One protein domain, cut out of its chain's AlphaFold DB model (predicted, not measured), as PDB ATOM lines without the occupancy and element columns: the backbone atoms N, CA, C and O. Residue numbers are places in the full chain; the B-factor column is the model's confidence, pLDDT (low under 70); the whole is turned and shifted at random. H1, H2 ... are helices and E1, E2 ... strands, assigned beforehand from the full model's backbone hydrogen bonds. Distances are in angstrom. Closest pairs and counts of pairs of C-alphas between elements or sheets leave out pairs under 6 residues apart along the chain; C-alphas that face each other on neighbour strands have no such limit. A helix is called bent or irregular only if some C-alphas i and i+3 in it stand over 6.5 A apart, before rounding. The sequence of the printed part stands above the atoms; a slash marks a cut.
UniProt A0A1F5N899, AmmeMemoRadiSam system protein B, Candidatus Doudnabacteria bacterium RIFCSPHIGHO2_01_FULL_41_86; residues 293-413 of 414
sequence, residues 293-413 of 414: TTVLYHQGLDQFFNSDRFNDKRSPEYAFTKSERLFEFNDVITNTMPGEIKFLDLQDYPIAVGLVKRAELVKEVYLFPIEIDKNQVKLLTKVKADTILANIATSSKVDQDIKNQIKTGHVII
ATOM      1  N   THR A 293     -40.918 -30.734 -39.559       87.25
ATOM      2  CA  THR A 293     -41.075 -31.288 -38.211       87.25
ATOM      3  C   THR A 293     -41.802 -30.283 -37.343       87.25
ATOM      4  O   THR A 293     -41.411 -29.113 -37.294       87.25
ATOM      5  N   THR A 294     -42.838 -30.733 -36.643       89.38
ATOM      6  CA  THR A 294     -43.522 -29.905 -35.653       89.38
ATOM      7  C   THR A 294     -42.977 -30.176 -34.258       89.38
ATOM      8  O   THR A 294     -42.840 -31.315 -33.812       89.38
ATOM      9  N   VAL A 295     -42.648 -29.104 -33.549       89.31
ATOM     10  CA  VAL A 295     -42.193 -29.164 -32.162       89.31
ATOM     11  C   VAL A 295     -43.141 -28.331 -31.326       89.31
ATOM     12  O   VAL A 295     -43.297 -27.144 -31.589       89.31
ATOM     13  N   LEU A 296     -43.747 -28.924 -30.307       90.44
ATOM     14  CA  LEU A 296     -44.569 -28.201 -29.351       90.44
ATOM     15  C   LEU A 296     -43.763 -27.954 -28.077       90.44
ATOM     16  O   LEU A 296     -43.479 -28.869 -27.305       90.44
ATOM     17  N   TYR A 297     -43.372 -26.702 -27.870       90.50
ATOM     18  CA  TYR A 297     -42.796 -26.238 -26.618       90.50
ATOM     19  C   TYR A 297     -43.906 -25.865 -25.632       90.50
ATOM     20  O   TYR A 297     -44.876 -25.202 -26.001       90.50
ATOM     21  N   HIS A 298     -43.748 -26.237 -24.365       87.19
ATOM     22  CA  HIS A 298     -44.626 -25.793 -23.291       87.19
ATOM     23  C   HIS A 298     -43.840 -25.287 -22.082       87.19
ATOM     24  O   HIS A 298     -42.792 -25.824 -21.727       87.19
ATOM     25  N   GLN A 299     -44.401 -24.308 -21.377       80.88
ATOM     26  CA  GLN A 299     -43.859 -23.811 -20.115       80.88
ATOM     27  C   GLN A 299     -44.777 -24.205 -18.954       80.88
ATOM     28  O   GLN A 299     -45.981 -23.970 -19.004       80.88
ATOM     29  N   GLY A 300     -44.215 -24.800 -17.896       75.44
ATOM     30  CA  GLY A 300     -44.948 -25.073 -16.653       75.44
ATOM     31  C   GLY A 300     -45.972 -26.212 -16.726       75.44
ATOM     32  O   GLY A 300     -46.825 -26.313 -15.846       75.44
ATOM     33  N   LEU A 301     -45.893 -27.075 -17.747       77.44
ATOM     34  CA  LEU A 301     -46.768 -28.248 -17.893       77.44
ATOM     35  C   LEU A 301     -46.095 -29.573 -17.498       77.44
ATOM     36  O   LEU A 301     -46.657 -30.636 -17.738       77.44
ATOM     37  N   ASP A 302     -44.917 -29.540 -16.867       75.69
ATOM     38  CA  ASP A 302     -44.128 -30.743 -16.552       75.69
ATOM     39  C   ASP A 302     -44.913 -31.786 -15.747       75.69
ATOM     40  O   ASP A 302     -44.793 -32.985 -15.983       75.69
ATOM     41  N   GLN A 303     -45.763 -31.333 -14.825       67.88
ATOM     42  CA  GLN A 303     -46.613 -32.204 -14.009       67.88
ATOM     43  C   GLN A 303     -47.663 -32.984 -14.818       67.88
ATOM     44  O   GLN A 303     -48.108 -34.039 -14.372       67.88
ATOM     45  N   PHE A 304     -48.062 -32.480 -15.992       69.69
ATOM     46  CA  PHE A 304     -49.011 -33.155 -16.878       69.69
ATOM     47  C   PHE A 304     -48.311 -34.272 -17.656       69.69
ATOM     48  O   PHE A 304     -48.789 -35.406 -17.656       69.69
ATOM     49  N   PHE A 305     -47.136 -33.981 -18.222       66.44
ATOM     50  CA  PHE A 305     -46.378 -34.924 -19.051       66.44
ATOM     51  C   PHE A 305     -45.582 -35.973 -18.260       66.44
ATOM     52  O   PHE A 305     -45.370 -37.071 -18.764       66.44
ATOM     53  N   ASN A 306     -45.173 -35.683 -17.020       58.47
ATOM     54  CA  ASN A 306     -44.412 -36.619 -16.174       58.47
ATOM     55  C   ASN A 306     -45.289 -37.527 -15.294       58.47
ATOM     56  O   ASN A 306     -44.773 -38.212 -14.410       58.47
ATOM     57  N   SER A 307     -46.609 -37.520 -15.481       56.03
ATOM     58  CA  SER A 307     -47.514 -38.380 -14.719       56.03
ATOM     59  C   SER A 307     -47.807 -39.681 -15.476       56.03
ATOM     60  O   SER A 307     -48.051 -39.651 -16.680       56.03
ATOM     61  N   ASP A 308     -47.873 -40.822 -14.771       49.97
ATOM     62  CA  ASP A 308     -48.320 -42.119 -15.332       49.97
ATOM     63  C   ASP A 308     -49.696 -42.019 -16.036       49.97
ATOM     64  O   ASP A 308     -50.050 -42.847 -16.876       49.97
ATOM     65  N   ARG A 309     -50.445 -40.951 -15.734       51.69
ATOM     66  CA  ARG A 309     -51.761 -40.589 -16.273       51.69
ATOM     67  C   ARG A 309     -51.752 -40.290 -17.772       51.69
ATOM     68  O   ARG A 309     -52.746 -40.572 -18.421       51.69
ATOM     69  N   PHE A 310     -50.653 -39.767 -18.326       47.53
ATOM     70  CA  PHE A 310     -50.534 -39.518 -19.773       47.53
ATOM     71  C   PHE A 310     -50.179 -40.800 -20.553       47.53
ATOM     72  O   PHE A 310     -50.414 -40.894 -21.757       47.53
ATOM     73  N   ASN A 311     -49.634 -41.811 -19.863       46.62
ATOM     74  CA  ASN A 311     -49.183 -43.066 -20.467       46.62
ATOM     75  C   ASN A 311     -50.245 -44.185 -20.421       46.62
ATOM     76  O   ASN A 311     -50.181 -45.102 -21.243       46.62
ATOM     77  N   ASP A 312     -51.238 -44.124 -19.520       50.00
ATOM     78  CA  ASP A 312     -52.337 -45.101 -19.453       50.00
ATOM     79  C   ASP A 312     -53.630 -44.606 -20.125       50.00
ATOM     80  O   ASP A 312     -54.554 -44.100 -19.478       50.00
ATOM     81  N   LYS A 313     -53.721 -44.859 -21.438       50.19
ATOM     82  CA  LYS A 313     -54.869 -44.536 -22.311       50.19
ATOM     83  C   LYS A 313     -56.203 -45.197 -21.924       50.19
ATOM     84  O   LYS A 313     -57.207 -44.974 -22.595       50.19
ATOM     85  N   ARG A 314     -56.225 -46.076 -20.913       43.22
ATOM     86  CA  ARG A 314     -57.425 -46.805 -20.457       43.22
ATOM     87  C   ARG A 314     -57.937 -46.334 -19.099       43.22
ATOM     88  O   ARG A 314     -58.984 -46.815 -18.665       43.22
ATOM     89  N   SER A 315     -57.229 -45.433 -18.419       42.22
ATOM     90  CA  SER A 315     -57.719 -44.901 -17.152       42.22
ATOM     91  C   SER A 315     -58.965 -44.025 -17.400       42.22
ATOM     92  O   SER A 315     -58.979 -43.242 -18.348       42.22
ATOM     93  N   PRO A 316     -60.026 -44.106 -16.573       39.41
ATOM     94  CA  PRO A 316     -61.175 -43.190 -16.651       39.41
ATOM     95  C   PRO A 316     -60.779 -41.715 -16.487       39.41
ATOM     96  O   PRO A 316     -61.537 -40.814 -16.831       39.41
ATOM     97  N   GLU A 317     -59.583 -41.492 -15.949       40.59
ATOM     98  CA  GLU A 317     -58.942 -40.202 -15.754       40.59
ATOM     99  C   GLU A 317     -58.199 -39.733 -17.014       40.59
ATOM    100  O   GLU A 317     -58.040 -38.540 -17.166       40.59
ATOM    101  N   TYR A 318     -57.831 -40.601 -17.966       41.59
ATOM    102  CA  TYR A 318     -57.310 -40.205 -19.290       41.59
ATOM    103  C   TYR A 318     -58.361 -39.458 -20.132       41.59
ATOM    104  O   TYR A 318     -58.043 -38.804 -21.115       41.59
ATOM    105  N   ALA A 319     -59.640 -39.528 -19.752       40.56
ATOM    106  CA  ALA A 319     -60.708 -38.756 -20.373       40.56
ATOM    107  C   ALA A 319     -60.683 -37.287 -19.902       40.56
ATOM    108  O   ALA A 319     -61.613 -36.826 -19.234       40.56
ATOM    109  N   PHE A 320     -59.632 -36.531 -20.233       47.41
ATOM    110  CA  PHE A 320     -59.605 -35.086 -20.012       47.41
ATOM    111  C   PHE A 320     -59.961 -34.305 -21.289       47.41
ATOM    112  O   PHE A 320     -59.809 -34.734 -22.425       47.41
ATOM    113  N   THR A 321     -60.602 -33.158 -21.080       45.78
ATOM    114  CA  THR A 321     -61.322 -32.368 -22.091       45.78
ATOM    115  C   THR A 321     -60.424 -31.847 -23.216       45.78
ATOM    116  O   THR A 321     -59.370 -31.335 -22.878       45.78
ATOM    117  N   LYS A 322     -60.917 -31.869 -24.474       47.38
ATOM    118  CA  LYS A 322     -60.716 -31.014 -25.691       47.38
ATOM    119  C   LYS A 322     -59.355 -30.363 -26.013       47.38
ATOM    120  O   LYS A 322     -59.046 -30.133 -27.173       47.38
ATOM    121  N   SER A 323     -58.556 -30.041 -25.021       52.69
ATOM    122  CA  SER A 323     -57.301 -29.315 -25.074       52.69
ATOM    123  C   SER A 323     -56.064 -30.189 -24.893       52.69
ATOM    124  O   SER A 323     -54.968 -29.695 -25.133       52.69
ATOM    125  N   GLU A 324     -56.231 -31.483 -24.588       64.50
ATOM    126  CA  GLU A 324     -55.208 -32.504 -24.868       64.50
ATOM    127  C   GLU A 324     -54.943 -32.638 -26.365       64.50
ATOM    128  O   GLU A 324     -53.803 -32.862 -26.757       64.50
ATOM    129  N   ARG A 325     -55.956 -32.386 -27.206       78.44
ATOM    130  CA  ARG A 325     -55.861 -32.609 -28.649       78.44
ATOM    131  C   ARG A 325     -54.672 -31.879 -29.272       78.44
ATOM    132  O   ARG A 325     -53.946 -32.496 -30.038       78.44
ATOM    133  N   LEU A 326     -54.412 -30.624 -28.867       82.88
ATOM    134  CA  LEU A 326     -53.228 -29.851 -29.291       82.88
ATOM    135  C   LEU A 326     -51.910 -30.586 -29.013       82.88
ATOM    136  O   LEU A 326     -50.954 -30.421 -29.756       82.88
ATOM    137  N   PHE A 327     -51.826 -31.346 -27.923       79.88
ATOM    138  CA  PHE A 327     -50.610 -32.018 -27.478       79.88
ATOM    139  C   PHE A 327     -50.472 -33.439 -28.050       79.88
ATOM    140  O   PHE A 327     -49.350 -33.911 -28.185       79.88
ATOM    141  N   GLU A 328     -51.558 -34.102 -28.449       74.88
ATOM    142  CA  GLU A 328     -51.560 -35.519 -28.852       74.88
ATOM    143  C   GLU A 328     -50.802 -35.835 -30.151       74.88
ATOM    144  O   GLU A 328     -50.245 -36.928 -30.292       74.88
ATOM    145  N   PHE A 329     -50.787 -34.904 -31.104       77.19
ATOM    146  CA  PHE A 329     -50.443 -35.217 -32.497       77.19
ATOM    147  C   PHE A 329     -49.068 -34.711 -32.948       77.19
ATOM    148  O   PHE A 329     -48.671 -34.929 -34.084       77.19
ATOM    149  N   ASN A 330     -48.281 -34.125 -32.044       80.75
ATOM    150  CA  ASN A 330     -46.979 -33.513 -32.340       80.75
ATOM    151  C   ASN A 330     -45.847 -34.526 -32.557       80.75
ATOM    152  O   ASN A 330     -45.821 -35.587 -31.932       80.75
ATOM    153  N   ASP A 331     -44.848 -34.164 -33.376       82.25
ATOM    154  CA  ASP A 331     -43.663 -35.019 -33.561       82.25
ATOM    155  C   ASP A 331     -42.776 -35.018 -32.319       82.25
ATOM    156  O   ASP A 331     -42.265 -36.059 -31.903       82.25
ATOM    157  N   VAL A 332     -42.598 -33.833 -31.732       84.50
ATOM    158  CA  VAL A 332     -41.790 -33.612 -30.535       84.50
ATOM    159  C   VAL A 332     -42.545 -32.688 -29.592       84.50
ATOM    160  O   VAL A 332     -43.011 -31.626 -29.998       84.50
ATOM    161  N   ILE A 333     -42.605 -33.059 -28.316       85.06
ATOM    162  CA  ILE A 333     -43.061 -32.188 -27.231       85.06
ATOM    163  C   ILE A 333     -41.864 -31.927 -26.321       85.06
ATOM    164  O   ILE A 333     -41.109 -32.849 -26.010       85.06
ATOM    165  N   THR A 334     -41.651 -30.676 -25.927       86.25
ATOM    166  CA  THR A 334     -40.510 -30.303 -25.090       86.25
ATOM    167  C   THR A 334     -40.856 -29.215 -24.081       86.25
ATOM    168  O   THR A 334     -41.627 -28.300 -24.356       86.25
ATOM    169  N   ASN A 335     -40.217 -29.283 -22.918       86.19
ATOM    170  CA  ASN A 335     -40.218 -28.234 -21.900       86.19
ATOM    171  C   ASN A 335     -38.965 -27.340 -21.970       86.19
ATOM    172  O   ASN A 335     -38.795 -26.430 -21.162       86.19
ATOM    173  N   THR A 336     -38.057 -27.604 -22.914       87.31
ATOM    174  CA  THR A 336     -36.823 -26.836 -23.078       87.31
ATOM    175  C   THR A 336     -37.048 -25.758 -24.123       87.31
ATOM    176  O   THR A 336     -37.260 -26.078 -25.291       87.31
ATOM    177  N   MET A 337     -36.988 -24.488 -23.711       87.00
ATOM    178  CA  MET A 337     -37.233 -23.346 -24.598       87.00
ATOM    179  C   MET A 337     -36.253 -23.349 -25.783       87.00
ATOM    180  O   MET A 337     -35.044 -23.181 -25.570       87.00
ATOM    181  N   PRO A 338     -36.743 -23.489 -27.027       86.06
ATOM    182  CA  PRO A 338     -35.886 -23.461 -28.204       86.06
ATOM    183  C   PRO A 338     -35.206 -22.097 -28.356       86.06
ATOM    184  O   PRO A 338     -35.807 -21.047 -28.113       86.06
ATOM    185  N   GLY A 339     -33.922 -22.102 -28.721       85.94
ATOM    186  CA  GLY A 339     -33.124 -20.874 -28.815       85.94
ATOM    187  C   GLY A 339     -33.698 -19.881 -29.825       85.94
ATOM    188  O   GLY A 339     -33.634 -18.672 -29.613       85.94
ATOM    189  N   GLU A 340     -34.321 -20.413 -30.872       86.94
ATOM    190  CA  GLU A 340     -34.937 -19.702 -31.981       86.94
ATOM    191  C   GLU A 340     -36.105 -18.819 -31.545       86.94
ATOM    192  O   GLU A 340     -36.382 -17.847 -32.230       86.94
ATOM    193  N   ILE A 341     -36.754 -19.095 -30.406       88.50
ATOM    194  CA  ILE A 341     -37.892 -18.302 -29.911       88.50
ATOM    195  C   ILE A 341     -37.556 -17.384 -28.734       88.50
ATOM    196  O   ILE A 341     -38.449 -16.751 -28.179       88.50
ATOM    197  N   LYS A 342     -36.277 -17.246 -28.355       88.69
ATOM    198  CA  LYS A 342     -35.851 -16.365 -27.244       88.69
ATOM    199  C   LYS A 342     -36.127 -14.876 -27.471       88.69
ATOM    200  O   LYS A 342     -35.999 -14.088 -26.540       88.69
ATOM    201  N   PHE A 343     -36.480 -14.483 -28.695       87.56
ATOM    202  CA  PHE A 343     -36.915 -13.122 -29.005       87.56
ATOM    203  C   PHE A 343     -38.330 -12.810 -28.484       87.56
ATOM    204  O   PHE A 343     -38.688 -11.636 -28.380       87.56
ATOM    205  N   LEU A 344     -39.126 -13.843 -28.181       89.81
ATOM    206  CA  LEU A 344     -40.455 -13.707 -27.599       89.81
ATOM    207  C   LEU A 344     -40.357 -13.554 -26.085       89.81
ATOM    208  O   LEU A 344     -39.698 -14.342 -25.405       89.81
ATOM    209  N   ASP A 345     -41.069 -12.567 -25.558       90.50
ATOM    210  CA  ASP A 345     -41.226 -12.398 -24.121       90.50
ATOM    211  C   ASP A 345     -42.438 -13.195 -23.615       90.50
ATOM    212  O   ASP A 345     -43.585 -12.754 -23.714       90.50
ATOM    213  N   LEU A 346     -42.168 -14.411 -23.131       87.81
ATOM    214  CA  LEU A 346     -43.182 -15.383 -22.701       87.81
ATOM    215  C   LEU A 346     -43.283 -15.529 -21.172       87.81
ATOM    216  O   LEU A 346     -44.117 -16.294 -20.702       87.81
ATOM    217  N   GLN A 347     -42.436 -14.836 -20.398       78.25
ATOM    218  CA  GLN A 347     -42.157 -15.187 -18.993       78.25
ATOM    219  C   GLN A 347     -43.399 -15.207 -18.091       78.25
ATOM    220  O   GLN A 347     -43.475 -16.048 -17.196       78.25
ATOM    221  N   ASP A 348     -44.377 -14.346 -18.371       81.12
ATOM    222  CA  ASP A 348     -45.564 -14.151 -17.533       81.12
ATOM    223  C   ASP A 348     -46.848 -14.763 -18.115       81.12
ATOM    224  O   ASP A 348     -47.934 -14.572 -17.562       81.12
ATOM    225  N   TYR A 349     -46.761 -15.489 -19.236       83.81
ATOM    226  CA  TYR A 349     -47.946 -15.956 -19.954       83.81
ATOM    227  C   TYR A 349     -48.027 -17.485 -19.992       83.81
ATOM    228  O   TYR A 349     -47.101 -18.134 -20.478       83.81
ATOM    229  N   PRO A 350     -49.146 -18.090 -19.550       84.88
ATOM    230  CA  PRO A 350     -49.397 -19.507 -19.785       84.88
ATOM    231  C   PRO A 350     -49.620 -19.727 -21.289       84.88
ATOM    232  O   PRO A 350     -50.659 -19.366 -21.849       84.88
ATOM    233  N   ILE A 351     -48.611 -20.274 -21.967       89.50
ATOM    234  CA  ILE A 351     -48.598 -20.419 -23.424       89.50
ATOM    235  C   ILE A 351     -47.880 -21.701 -23.855       89.50
ATOM    236  O   ILE A 351     -46.832 -22.059 -23.315       89.50
ATOM    237  N   ALA A 352     -48.446 -22.385 -24.847       91.50
ATOM    238  CA  ALA A 352     -47.737 -23.387 -25.633       91.50
ATOM    239  C   ALA A 352     -47.289 -22.764 -26.961       91.50
ATOM    240  O   ALA A 352     -47.951 -21.874 -27.501       91.50
ATOM    241  N   VAL A 353     -46.154 -23.212 -27.487       93.38
ATOM    242  CA  VAL A 353     -45.557 -22.674 -28.709       93.38
ATOM    243  C   VAL A 353     -45.300 -23.809 -29.687       93.38
ATOM    244  O   VAL A 353     -44.447 -24.660 -29.446       93.38
ATOM    245  N   GLY A 354     -46.030 -23.818 -30.796       93.19
ATOM    246  CA  GLY A 354     -45.765 -24.710 -31.918       93.19
ATOM    247  C   GLY A 354     -44.648 -24.148 -32.787       93.19
ATOM    248  O   GLY A 354     -44.640 -22.967 -33.106       93.19
ATOM    249  N   LEU A 355     -43.699 -24.975 -33.190       92.94
ATOM    250  CA  LEU A 355     -42.616 -24.612 -34.097       92.94
ATOM    251  C   LEU A 355     -42.664 -25.530 -35.298       92.94
ATOM    252  O   LEU A 355     -42.765 -26.743 -35.139       92.94
ATOM    253  N   VAL A 356     -42.523 -24.960 -36.486       91.88
ATOM    254  CA  VAL A 356     -42.372 -25.723 -37.723       91.88
ATOM    255  C   VAL A 356     -40.934 -25.572 -38.186       91.88
ATOM    256  O   VAL A 356     -40.493 -24.481 -38.566       91.88
ATOM    257  N   LYS A 357     -40.190 -26.676 -38.128       88.62
ATOM    258  CA  LYS A 357     -38.812 -26.760 -38.605       88.62
ATOM    259  C   LYS A 357     -38.786 -27.254 -40.045       88.62
ATOM    260  O   LYS A 357     -39.387 -28.280 -40.343       88.62
ATOM    261  N   ARG A 358     -38.057 -26.545 -40.912       85.25
ATOM    262  CA  ARG A 358     -37.726 -26.961 -42.283       85.25
ATOM    263  C   ARG A 358     -36.211 -26.997 -42.433       85.25
ATOM    264  O   ARG A 358     -35.574 -25.960 -42.268       85.25
ATOM    265  N   ALA A 359     -35.649 -28.163 -42.756       78.06
ATOM    266  CA  ALA A 359     -34.198 -28.349 -42.903       78.06
ATOM    267  C   ALA A 359     -33.403 -27.759 -41.713       78.06
ATOM    268  O   ALA A 359     -32.541 -26.902 -41.890       78.06
ATOM    269  N   GLU A 360     -33.756 -28.186 -40.496       72.00
ATOM    270  CA  GLU A 360     -33.201 -27.744 -39.200       72.00
ATOM    271  C   GLU A 360     -33.458 -26.284 -38.784       72.00
ATOM    272  O   GLU A 360     -33.144 -25.910 -37.656       72.00
ATOM    273  N   LEU A 361     -34.085 -25.456 -39.623       81.75
ATOM    274  CA  LEU A 361     -34.417 -24.070 -39.281       81.75
ATOM    275  C   LEU A 361     -35.885 -23.932 -38.890       81.75
ATOM    276  O   LEU A 361     -36.771 -24.386 -39.614       81.75
ATOM    277  N   VAL A 362     -36.161 -23.240 -37.784       80.38
ATOM    278  CA  VAL A 362     -37.528 -22.800 -37.473       80.38
ATOM    279  C   VAL A 362     -37.940 -21.751 -38.502       80.38
ATOM    280  O   VAL A 362     -37.279 -20.724 -38.650       80.38
ATOM    281  N   LYS A 363     -39.030 -22.022 -39.221       88.25
ATOM    282  CA  LYS A 363     -39.602 -21.107 -40.218       88.25
ATOM    283  C   LYS A 363     -40.913 -20.495 -39.770       88.25
ATOM    284  O   LYS A 363     -41.226 -19.378 -40.168       88.25
ATOM    285  N   GLU A 364     -41.655 -21.202 -38.927       94.38
ATOM    286  CA  GLU A 364     -42.951 -20.749 -38.442       94.38
ATOM    287  C   GLU A 364     -43.074 -21.038 -36.947       94.38
ATOM    288  O   GLU A 364     -42.626 -22.081 -36.462       94.38
ATOM    289  N   VAL A 365     -43.673 -20.098 -36.225       94.75
ATOM    290  CA  VAL A 365     -43.946 -20.160 -34.792       94.75
ATOM    291  C   VAL A 365     -45.428 -19.888 -34.581       94.75
ATOM    292  O   VAL A 365     -45.944 -18.851 -34.985       94.75
ATOM    293  N   TYR A 366     -46.106 -20.816 -33.926       95.38
ATOM    294  CA  TYR A 366     -47.503 -20.736 -33.547       95.38
ATOM    295  C   TYR A 366     -47.598 -20.513 -32.046       95.38
ATOM    296  O   TYR A 366     -46.941 -21.192 -31.261       95.38
ATOM    297  N   LEU A 367     -48.412 -19.551 -31.644       94.25
ATOM    298  CA  LEU A 367     -48.600 -19.155 -30.260       94.25
ATOM    299  C   LEU A 367     -49.990 -19.591 -29.811       94.25
ATOM    300  O   LEU A 367     -51.001 -19.166 -30.373       94.25
ATOM    301  N   PHE A 368     -50.028 -20.423 -28.776       92.62
ATOM    302  CA  PHE A 368     -51.244 -21.018 -28.243       92.62
ATOM    303  C   PHE A 368     -51.435 -20.590 -26.786       92.62
ATOM    304  O   PHE A 368     -50.998 -21.299 -25.875       92.62
ATOM    305  N   PRO A 369     -52.037 -19.413 -26.531       91.62
ATOM    306  CA  PRO A 369     -52.395 -19.015 -25.180       91.62
ATOM    307  C   PRO A 369     -53.290 -20.070 -24.522       91.62
ATOM    308  O   PRO A 369     -54.307 -20.483 -25.091       91.62
ATOM    309  N   ILE A 370     -52.909 -20.489 -23.320       88.38
ATOM    310  CA  ILE A 370     -53.589 -21.533 -22.557       88.38
ATOM    311  C   ILE A 370     -54.005 -21.024 -21.178       88.38
ATOM    312  O   ILE A 370     -53.456 -20.064 -20.652       88.38
ATOM    313  N   GLU A 371     -54.981 -21.680 -20.567       85.75
ATOM    314  CA  GLU A 371     -55.228 -21.614 -19.129       85.75
ATOM    315  C   GLU A 371     -54.901 -22.965 -18.495       85.75
ATOM    316  O   GLU A 371     -55.138 -24.018 -19.088       85.75
ATOM    317  N   ILE A 372     -54.348 -22.926 -17.285       79.12
ATOM    318  CA  ILE A 372     -54.089 -24.110 -16.469       79.12
ATOM    319  C   ILE A 372     -55.039 -24.024 -15.274       79.12
ATOM    320  O   ILE A 372     -54.900 -23.131 -14.439       79.12
ATOM    321  N   ASP A 373     -56.011 -24.930 -15.200       72.44
ATOM    322  CA  ASP A 373     -56.955 -25.030 -14.081       72.44
ATOM    323  C   ASP A 373     -56.907 -26.438 -13.484       72.44
ATOM    324  O   ASP A 373     -57.295 -27.417 -14.126       72.44
ATOM    325  N   LYS A 374     -56.433 -26.536 -12.235       70.88
ATOM    326  CA  LYS A 374     -56.245 -27.781 -11.469       70.88
ATOM    327  C   LYS A 374     -55.462 -28.845 -12.254       70.88
ATOM    328  O   LYS A 374     -54.237 -28.848 -12.223       70.88
ATOM    329  N   ASN A 375     -56.190 -29.723 -12.947       65.19
ATOM    330  CA  ASN A 375     -55.699 -30.878 -13.699       65.19
ATOM    331  C   ASN A 375     -56.030 -30.775 -15.198       65.19
ATOM    332  O   ASN A 375     -56.019 -31.788 -15.887       65.19
ATOM    333  N   GLN A 376     -56.339 -29.587 -15.717       69.88
ATOM    334  CA  GLN A 376     -56.625 -29.382 -17.135       69.88
ATOM    335  C   GLN A 376     -55.818 -28.209 -17.683       69.88
ATOM    336  O   GLN A 376     -55.753 -27.141 -17.077       69.88
ATOM    337  N   VAL A 377     -55.238 -28.409 -18.861       78.25
ATOM    338  CA  VAL A 377     -54.697 -27.342 -19.709       78.25
ATOM    339  C   VAL A 377     -55.746 -27.069 -20.759       78.25
ATOM    340  O   VAL A 377     -56.179 -28.044 -21.351       78.25
ATOM    341  N   LYS A 378     -56.170 -25.824 -20.997       79.69
ATOM    342  CA  LYS A 378     -57.174 -25.456 -22.014       79.69
ATOM    343  C   LYS A 378     -56.677 -24.374 -22.949       79.69
ATOM    344  O   LYS A 378     -56.072 -23.413 -22.496       79.69
ATOM    345  N   LEU A 379     -56.994 -24.498 -24.237       84.25
ATOM    346  CA  LEU A 379     -56.855 -23.388 -25.175       84.25
ATOM    347  C   LEU A 379     -57.835 -22.276 -24.798       84.25
ATOM    348  O   LEU A 379     -59.003 -22.532 -24.496       84.25
ATOM    349  N   LEU A 380     -57.350 -21.037 -24.809       83.94
ATOM    350  CA  LEU A 380     -58.171 -19.882 -24.472       83.94
ATOM    351  C   LEU A 380     -59.151 -19.524 -25.590       83.94
ATOM    352  O   LEU A 380     -58.888 -19.714 -26.776       83.94
ATOM    353  N   THR A 381     -60.279 -18.920 -25.204       79.38
ATOM    354  CA  THR A 381     -61.180 -18.279 -26.169       79.38
ATOM    355  C   THR A 381     -60.455 -17.150 -26.892       79.38
ATOM    356  O   THR A 381     -59.583 -16.500 -26.311       79.38
ATOM    357  N   LYS A 382     -60.868 -16.853 -28.129       81.38
ATOM    358  CA  LYS A 382     -60.226 -15.825 -28.958       81.38
ATOM    359  C   LYS A 382     -60.008 -14.498 -28.226       81.38
ATOM    360  O   LYS A 382     -58.902 -13.986 -28.230       81.38
ATOM    361  N   VAL A 383     -61.020 -13.971 -27.536       85.19
ATOM    362  CA  VAL A 383     -60.914 -12.679 -26.828       85.19
ATOM    363  C   VAL A 383     -59.810 -12.691 -25.761       85.19
ATOM    364  O   VAL A 383     -59.023 -11.747 -25.656       85.19
ATOM    365  N   LYS A 384     -59.727 -13.768 -24.969       87.38
ATOM    366  CA  LYS A 384     -58.686 -13.915 -23.942       87.38
ATOM    367  C   LYS A 384     -57.313 -14.151 -24.579       87.38
ATOM    368  O   LYS A 384     -56.337 -13.539 -24.152       87.38
ATOM    369  N   ALA A 385     -57.253 -14.994 -25.611       89.62
ATOM    370  CA  ALA A 385     -56.033 -15.283 -26.354       89.62
ATOM    371  C   ALA A 385     -55.455 -14.015 -27.002       89.62
ATOM    372  O   ALA A 385     -54.288 -13.706 -26.785       89.62
ATOM    373  N   ASP A 386     -56.279 -13.227 -27.696       92.00
ATOM    374  CA  ASP A 386     -55.884 -11.975 -28.355       92.00
ATOM    375  C   ASP A 386     -55.303 -10.966 -27.349       92.00
ATOM    376  O   ASP A 386     -54.340 -10.266 -27.657       92.00
ATOM    377  N   THR A 387     -55.841 -10.923 -26.125       93.44
ATOM    378  CA  THR A 387     -55.309 -10.067 -25.051       93.44
ATOM    379  C   THR A 387     -53.890 -10.484 -24.657       93.44
ATOM    380  O   THR A 387     -52.999  -9.642 -24.571       93.44
ATOM    381  N   ILE A 388     -53.654 -11.786 -24.460       93.75
ATOM    382  CA  ILE A 388     -52.321 -12.316 -24.135       93.75
ATOM    383  C   ILE A 388     -51.345 -12.068 -25.290       93.75
ATOM    384  O   ILE A 388     -50.252 -11.550 -25.067       93.75
ATOM    385  N   LEU A 389     -51.750 -12.360 -26.528       95.31
ATOM    386  CA  LEU A 389     -50.920 -12.144 -27.715       95.31
ATOM    387  C   LEU A 389     -50.564 -10.663 -27.906       95.31
ATOM    388  O   LEU A 389     -49.424 -10.340 -28.243       95.31
ATOM    389  N   ALA A 390     -51.498  -9.743 -27.648       95.69
ATOM    390  CA  ALA A 390     -51.233  -8.307 -27.698       95.69
ATOM    391  C   ALA A 390     -50.200  -7.863 -26.650       95.69
ATOM    392  O   ALA A 390     -49.351  -7.013 -26.945       95.69
ATOM    393  N   ASN A 391     -50.240  -8.454 -25.456       95.38
ATOM    394  CA  ASN A 391     -49.268  -8.160 -24.412       95.38
ATOM    395  C   ASN A 391     -47.878  -8.714 -24.762       95.38
ATOM    396  O   ASN A 391     -46.916  -7.949 -24.719       95.38
ATOM    397  N   ILE A 392     -47.785  -9.970 -25.230       95.69
ATOM    398  CA  ILE A 392     -46.531 -10.572 -25.728       95.69
ATOM    399  C   ILE A 392     -45.940  -9.718 -26.854       95.69
ATOM    400  O   ILE A 392     -44.745  -9.424 -26.857       95.69
ATOM    401  N   ALA A 393     -46.763  -9.268 -27.806       96.38
ATOM    402  CA  ALA A 393     -46.309  -8.402 -28.893       96.38
ATOM    403  C   ALA A 393     -45.760  -7.065 -28.371       96.38
ATOM    404  O   ALA A 393     -44.803  -6.517 -28.916       96.38
ATOM    405  N   THR A 394     -46.366  -6.515 -27.322       95.69
ATOM    406  CA  THR A 394     -45.948  -5.236 -26.746       95.69
ATOM    407  C   THR A 394     -44.609  -5.367 -26.027       95.69
ATOM    408  O   THR A 394     -43.738  -4.518 -26.238       95.69
ATOM    409  N   SER A 395     -44.432  -6.426 -25.234       94.69
ATOM    410  CA  SER A 395     -43.250  -6.628 -24.393       94.69
ATOM    411  C   SER A 395     -42.057  -7.253 -25.131       94.69
ATOM    412  O   SER A 395     -40.906  -6.973 -24.787       94.69
ATOM    413  N   SER A 396     -42.297  -8.000 -26.215       93.56
ATOM    414  CA  SER A 396     -41.235  -8.571 -27.052       93.56
ATOM    415  C   SER A 396     -40.400  -7.483 -27.744       93.56
ATOM    416  O   SER A 396     -40.922  -6.557 -28.378       93.56
ATOM    417  N   LYS A 397     -39.070  -7.608 -27.662       92.56
ATOM    418  CA  LYS A 397     -38.096  -6.665 -28.247       92.56
ATOM    419  C   LYS A 397     -37.813  -6.988 -29.717       92.56
ATOM    420  O   LYS A 397     -36.697  -7.344 -30.082       92.56
ATOM    421  N   VAL A 398     -38.843  -6.859 -30.546       93.94
ATOM    422  CA  VAL A 398     -38.817  -7.144 -31.990       93.94
ATOM    423  C   VAL A 398     -39.390  -5.983 -32.799       93.94
ATOM    424  O   VAL A 398     -39.989  -5.061 -32.235       93.94
ATOM    425  N   ASP A 399     -39.183  -5.997 -34.115       94.81
ATOM    426  CA  ASP A 399     -39.735  -4.983 -35.013       94.81
ATOM    427  C   ASP A 399     -41.273  -5.040 -35.100       94.81
ATOM    428  O   ASP A 399     -41.928  -5.977 -34.639       94.81
ATOM    429  N   GLN A 400     -41.870  -4.003 -35.693       95.50
ATOM    430  CA  GLN A 400     -43.324  -3.868 -35.765       95.50
ATOM    431  C   GLN A 400     -43.999  -4.948 -36.625       95.50
ATOM    432  O   GLN A 400     -45.162  -5.269 -36.371       95.50
ATOM    433  N   ASP A 401     -43.299  -5.504 -37.615       95.19
ATOM    434  CA  ASP A 401     -43.831  -6.569 -38.463       95.19
ATOM    435  C   ASP A 401     -44.013  -7.844 -37.637       95.19
ATOM    436  O   ASP A 401     -45.130  -8.355 -37.529       95.19
ATOM    437  N   ILE A 402     -42.972  -8.266 -36.916       95.44
ATOM    438  CA  ILE A 402     -43.052  -9.411 -36.002       95.44
ATOM    439  C   ILE A 402     -44.089  -9.160 -34.900       95.44
ATOM    440  O   ILE A 402     -44.863 -10.059 -34.576       95.44
ATOM    441  N   LYS A 403     -44.200  -7.937 -34.361       96.50
ATOM    442  CA  LYS A 403     -45.264  -7.605 -33.389       96.50
ATOM    443  C   LYS A 403     -46.668  -7.794 -33.958       96.50
ATOM    444  O   LYS A 403     -47.560  -8.246 -33.242       96.50
ATOM    445  N   ASN A 404     -46.889  -7.430 -35.220       96.31
ATOM    446  CA  ASN A 404     -48.182  -7.631 -35.870       96.31
ATOM    447  C   ASN A 404     -48.464  -9.120 -36.081       96.31
ATOM    448  O   ASN A 404     -49.581  -9.557 -35.824       96.31
ATOM    449  N   GLN A 405     -47.447  -9.896 -36.458       96.56
ATOM    450  CA  GLN A 405     -47.551 -11.346 -36.597       96.56
ATOM    451  C   GLN A 405     -47.865 -12.034 -35.254       96.56
ATOM    452  O   GLN A 405     -48.817 -12.810 -35.174       96.56
ATOM    453  N   ILE A 406     -47.187 -11.661 -34.158       96.31
ATOM    454  CA  ILE A 406     -47.455 -12.190 -32.804       96.31
ATOM    455  C   ILE A 406     -48.933 -12.029 -32.424       96.31
ATOM    456  O   ILE A 406     -49.531 -12.964 -31.897       96.31
ATOM    457  N   LYS A 407     -49.556 -10.884 -32.739       94.94
ATOM    458  CA  LYS A 407     -50.982 -10.631 -32.449       94.94
ATOM    459  C   LYS A 407     -51.937 -11.584 -33.171       94.94
ATOM    460  O   LYS A 407     -53.065 -11.747 -32.724       94.94
ATOM    461  N   THR A 408     -51.506 -12.194 -34.273       92.38
ATOM    462  CA  THR A 408     -52.285 -13.218 -34.988       92.38
ATOM    463  C   THR A 408     -52.094 -14.618 -34.407       92.38
ATOM    464  O   THR A 408     -52.854 -15.526 -34.728       92.38
ATOM    465  N   GLY A 409     -51.088 -14.796 -33.547       93.38
ATOM    466  CA  GLY A 409     -50.689 -16.092 -33.015       93.38
ATOM    467  C   GLY A 409     -49.877 -16.942 -33.997       93.38
ATOM    468  O   GLY A 409     -49.652 -18.115 -33.715       93.38
ATOM    469  N   HIS A 410     -49.433 -16.380 -35.125       95.00
ATOM    470  CA  HIS A 410     -48.593 -17.043 -36.125       95.00
ATOM    471  C   HIS A 410     -47.492 -16.088 -36.590       95.00
ATOM    472  O   HIS A 410     -47.768 -14.973 -37.024       95.00
ATOM    473  N   VAL A 411     -46.238 -16.517 -36.462       94.94
ATOM    474  CA  VAL A 411     -45.041 -15.742 -36.796       94.94
ATOM    475  C   VAL A 411     -44.196 -16.521 -37.790       94.94
ATOM    476  O   VAL A 411     -43.798 -17.652 -37.527       94.94
ATOM    477  N   ILE A 412     -43.882 -15.898 -38.916       92.38
ATOM    478  CA  ILE A 412     -43.001 -16.415 -39.954       92.38
ATOM    479  C   ILE A 412     -41.619 -15.789 -39.767       92.38
ATOM    480  O   ILE A 412     -41.442 -14.574 -39.880       92.38
ATOM    481  N   ILE A 413     -40.627 -16.638 -39.511       86.56
ATOM    482  CA  ILE A 413     -39.222 -16.250 -39.377       86.56
ATOM    483  C   ILE A 413     -38.568 -16.400 -40.755       86.56
ATOM    484  O   ILE A 413     -38.486 -17.507 -41.297       86.56
TER     485      ILE A 413
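Overview. This is residues 293 to 413 of the 414 residues of the protein "AmmeMemoRadiSam system protein B" of Candidatus Doudnabacteria bacterium RIFCSPHIGHO2_01_FULL_41_86 (UniProt A0A1F5N899). A twisted, branched sheet of six strands, built along the long, bent strand E4, has the helical hairpin of H4 and H5 packed on it, with H4 over E4 and H5 beside the strands, next to E6. Away from that hairpin, the short helices H1, H2 and H3 and their loops make a looser end, where residues 311 to 316 stick out. The printed part has 121 residues with five named helices and six named strands, in the order E1 H1 H2 H3 E2 E3 E4 E5 H4 H5 E6; E1 and E2 are parallel and the other neighbour pairs antiparallel. The class is mixed, helices and strands; the whole is compact, with a radius of gyration of the C-alphas of 14.8 A and spans of 47 by 35 by 19 A.

Along the chain. E4, residues 361 to 373, is 33.8 A long and bends by 66 degrees at residue 364. E3, residues 351 to 358, is 22.7 A long, and E1, residues 293 to 298, is 16.3 A long, from C-alpha 293 at (-41.075, -31.288, -38.211). The shorter strands are E2, residues 332 to 334, E5, residues 376 to 379, and E6, residues 410 to 412, with C-alpha 412 at (-43.001, -16.415, -39.954). H4, residues 382 to 395, is 19.8 A long, and H5, residues 400 to 408, 13.0 A. H1, residues 302 to 305, H2, residues 308 to 311, and H3, residues 325 to 328, have four residues each.

Arrangement. E3, E4 and E5 form a meander, each strand the antiparallel neighbour of the one before; N 354 and O 366 are 2.8 A apart, N 371 and O 378 2.8 A. E3 lies on one side of E4, E5 and E6 on the other side; N 365 and O 411 are 2.8 A apart. E1 is antiparallel to E3, with N 295 and O 355 2.8 A apart, and parallel to E2, with N 296 and O 332 2.8 A apart. E1, H1 H2 H3 and E2 form a strand-helix-strand unit, two parallel neighbour strands with helices between. H4 lies over E4 at a height over the sheet of 9.3 A, slantwise at 56 degrees on the local plane; the closest C-alphas, of Pro 369 and Ala 385, are 5.3 A apart. H4 and H5, a helical hairpin, touch at a shallow tilt of 22 degrees, opposite ways; the closest C-alphas, of Ala 393 and Lys 403, are 4.7 A apart. H5 is on the sheet but over none of its strands. H3 only grazes the sheet, and H1 only just is on it, with 5 pairs of C-alphas within 10 A, and only grazes it; H2 is not on it. Every O i to N i+4 pair is within hydrogen-bond range in H4, and 4 of 5 in H5; H1, H2 and H3 are too short for such a pair.

Size, cuts and confidence. The two C-alphas farthest apart, of Arg 314 and Gln 400, are 47.7 A apart. The printed part has no cut. The links from H2 to H3, 13 residues, and from E2 to E3, 16 residues, are long. Mean pLDDT of the printed part is 80.7; residues 303 to 324 and 375 to 376 are under 70.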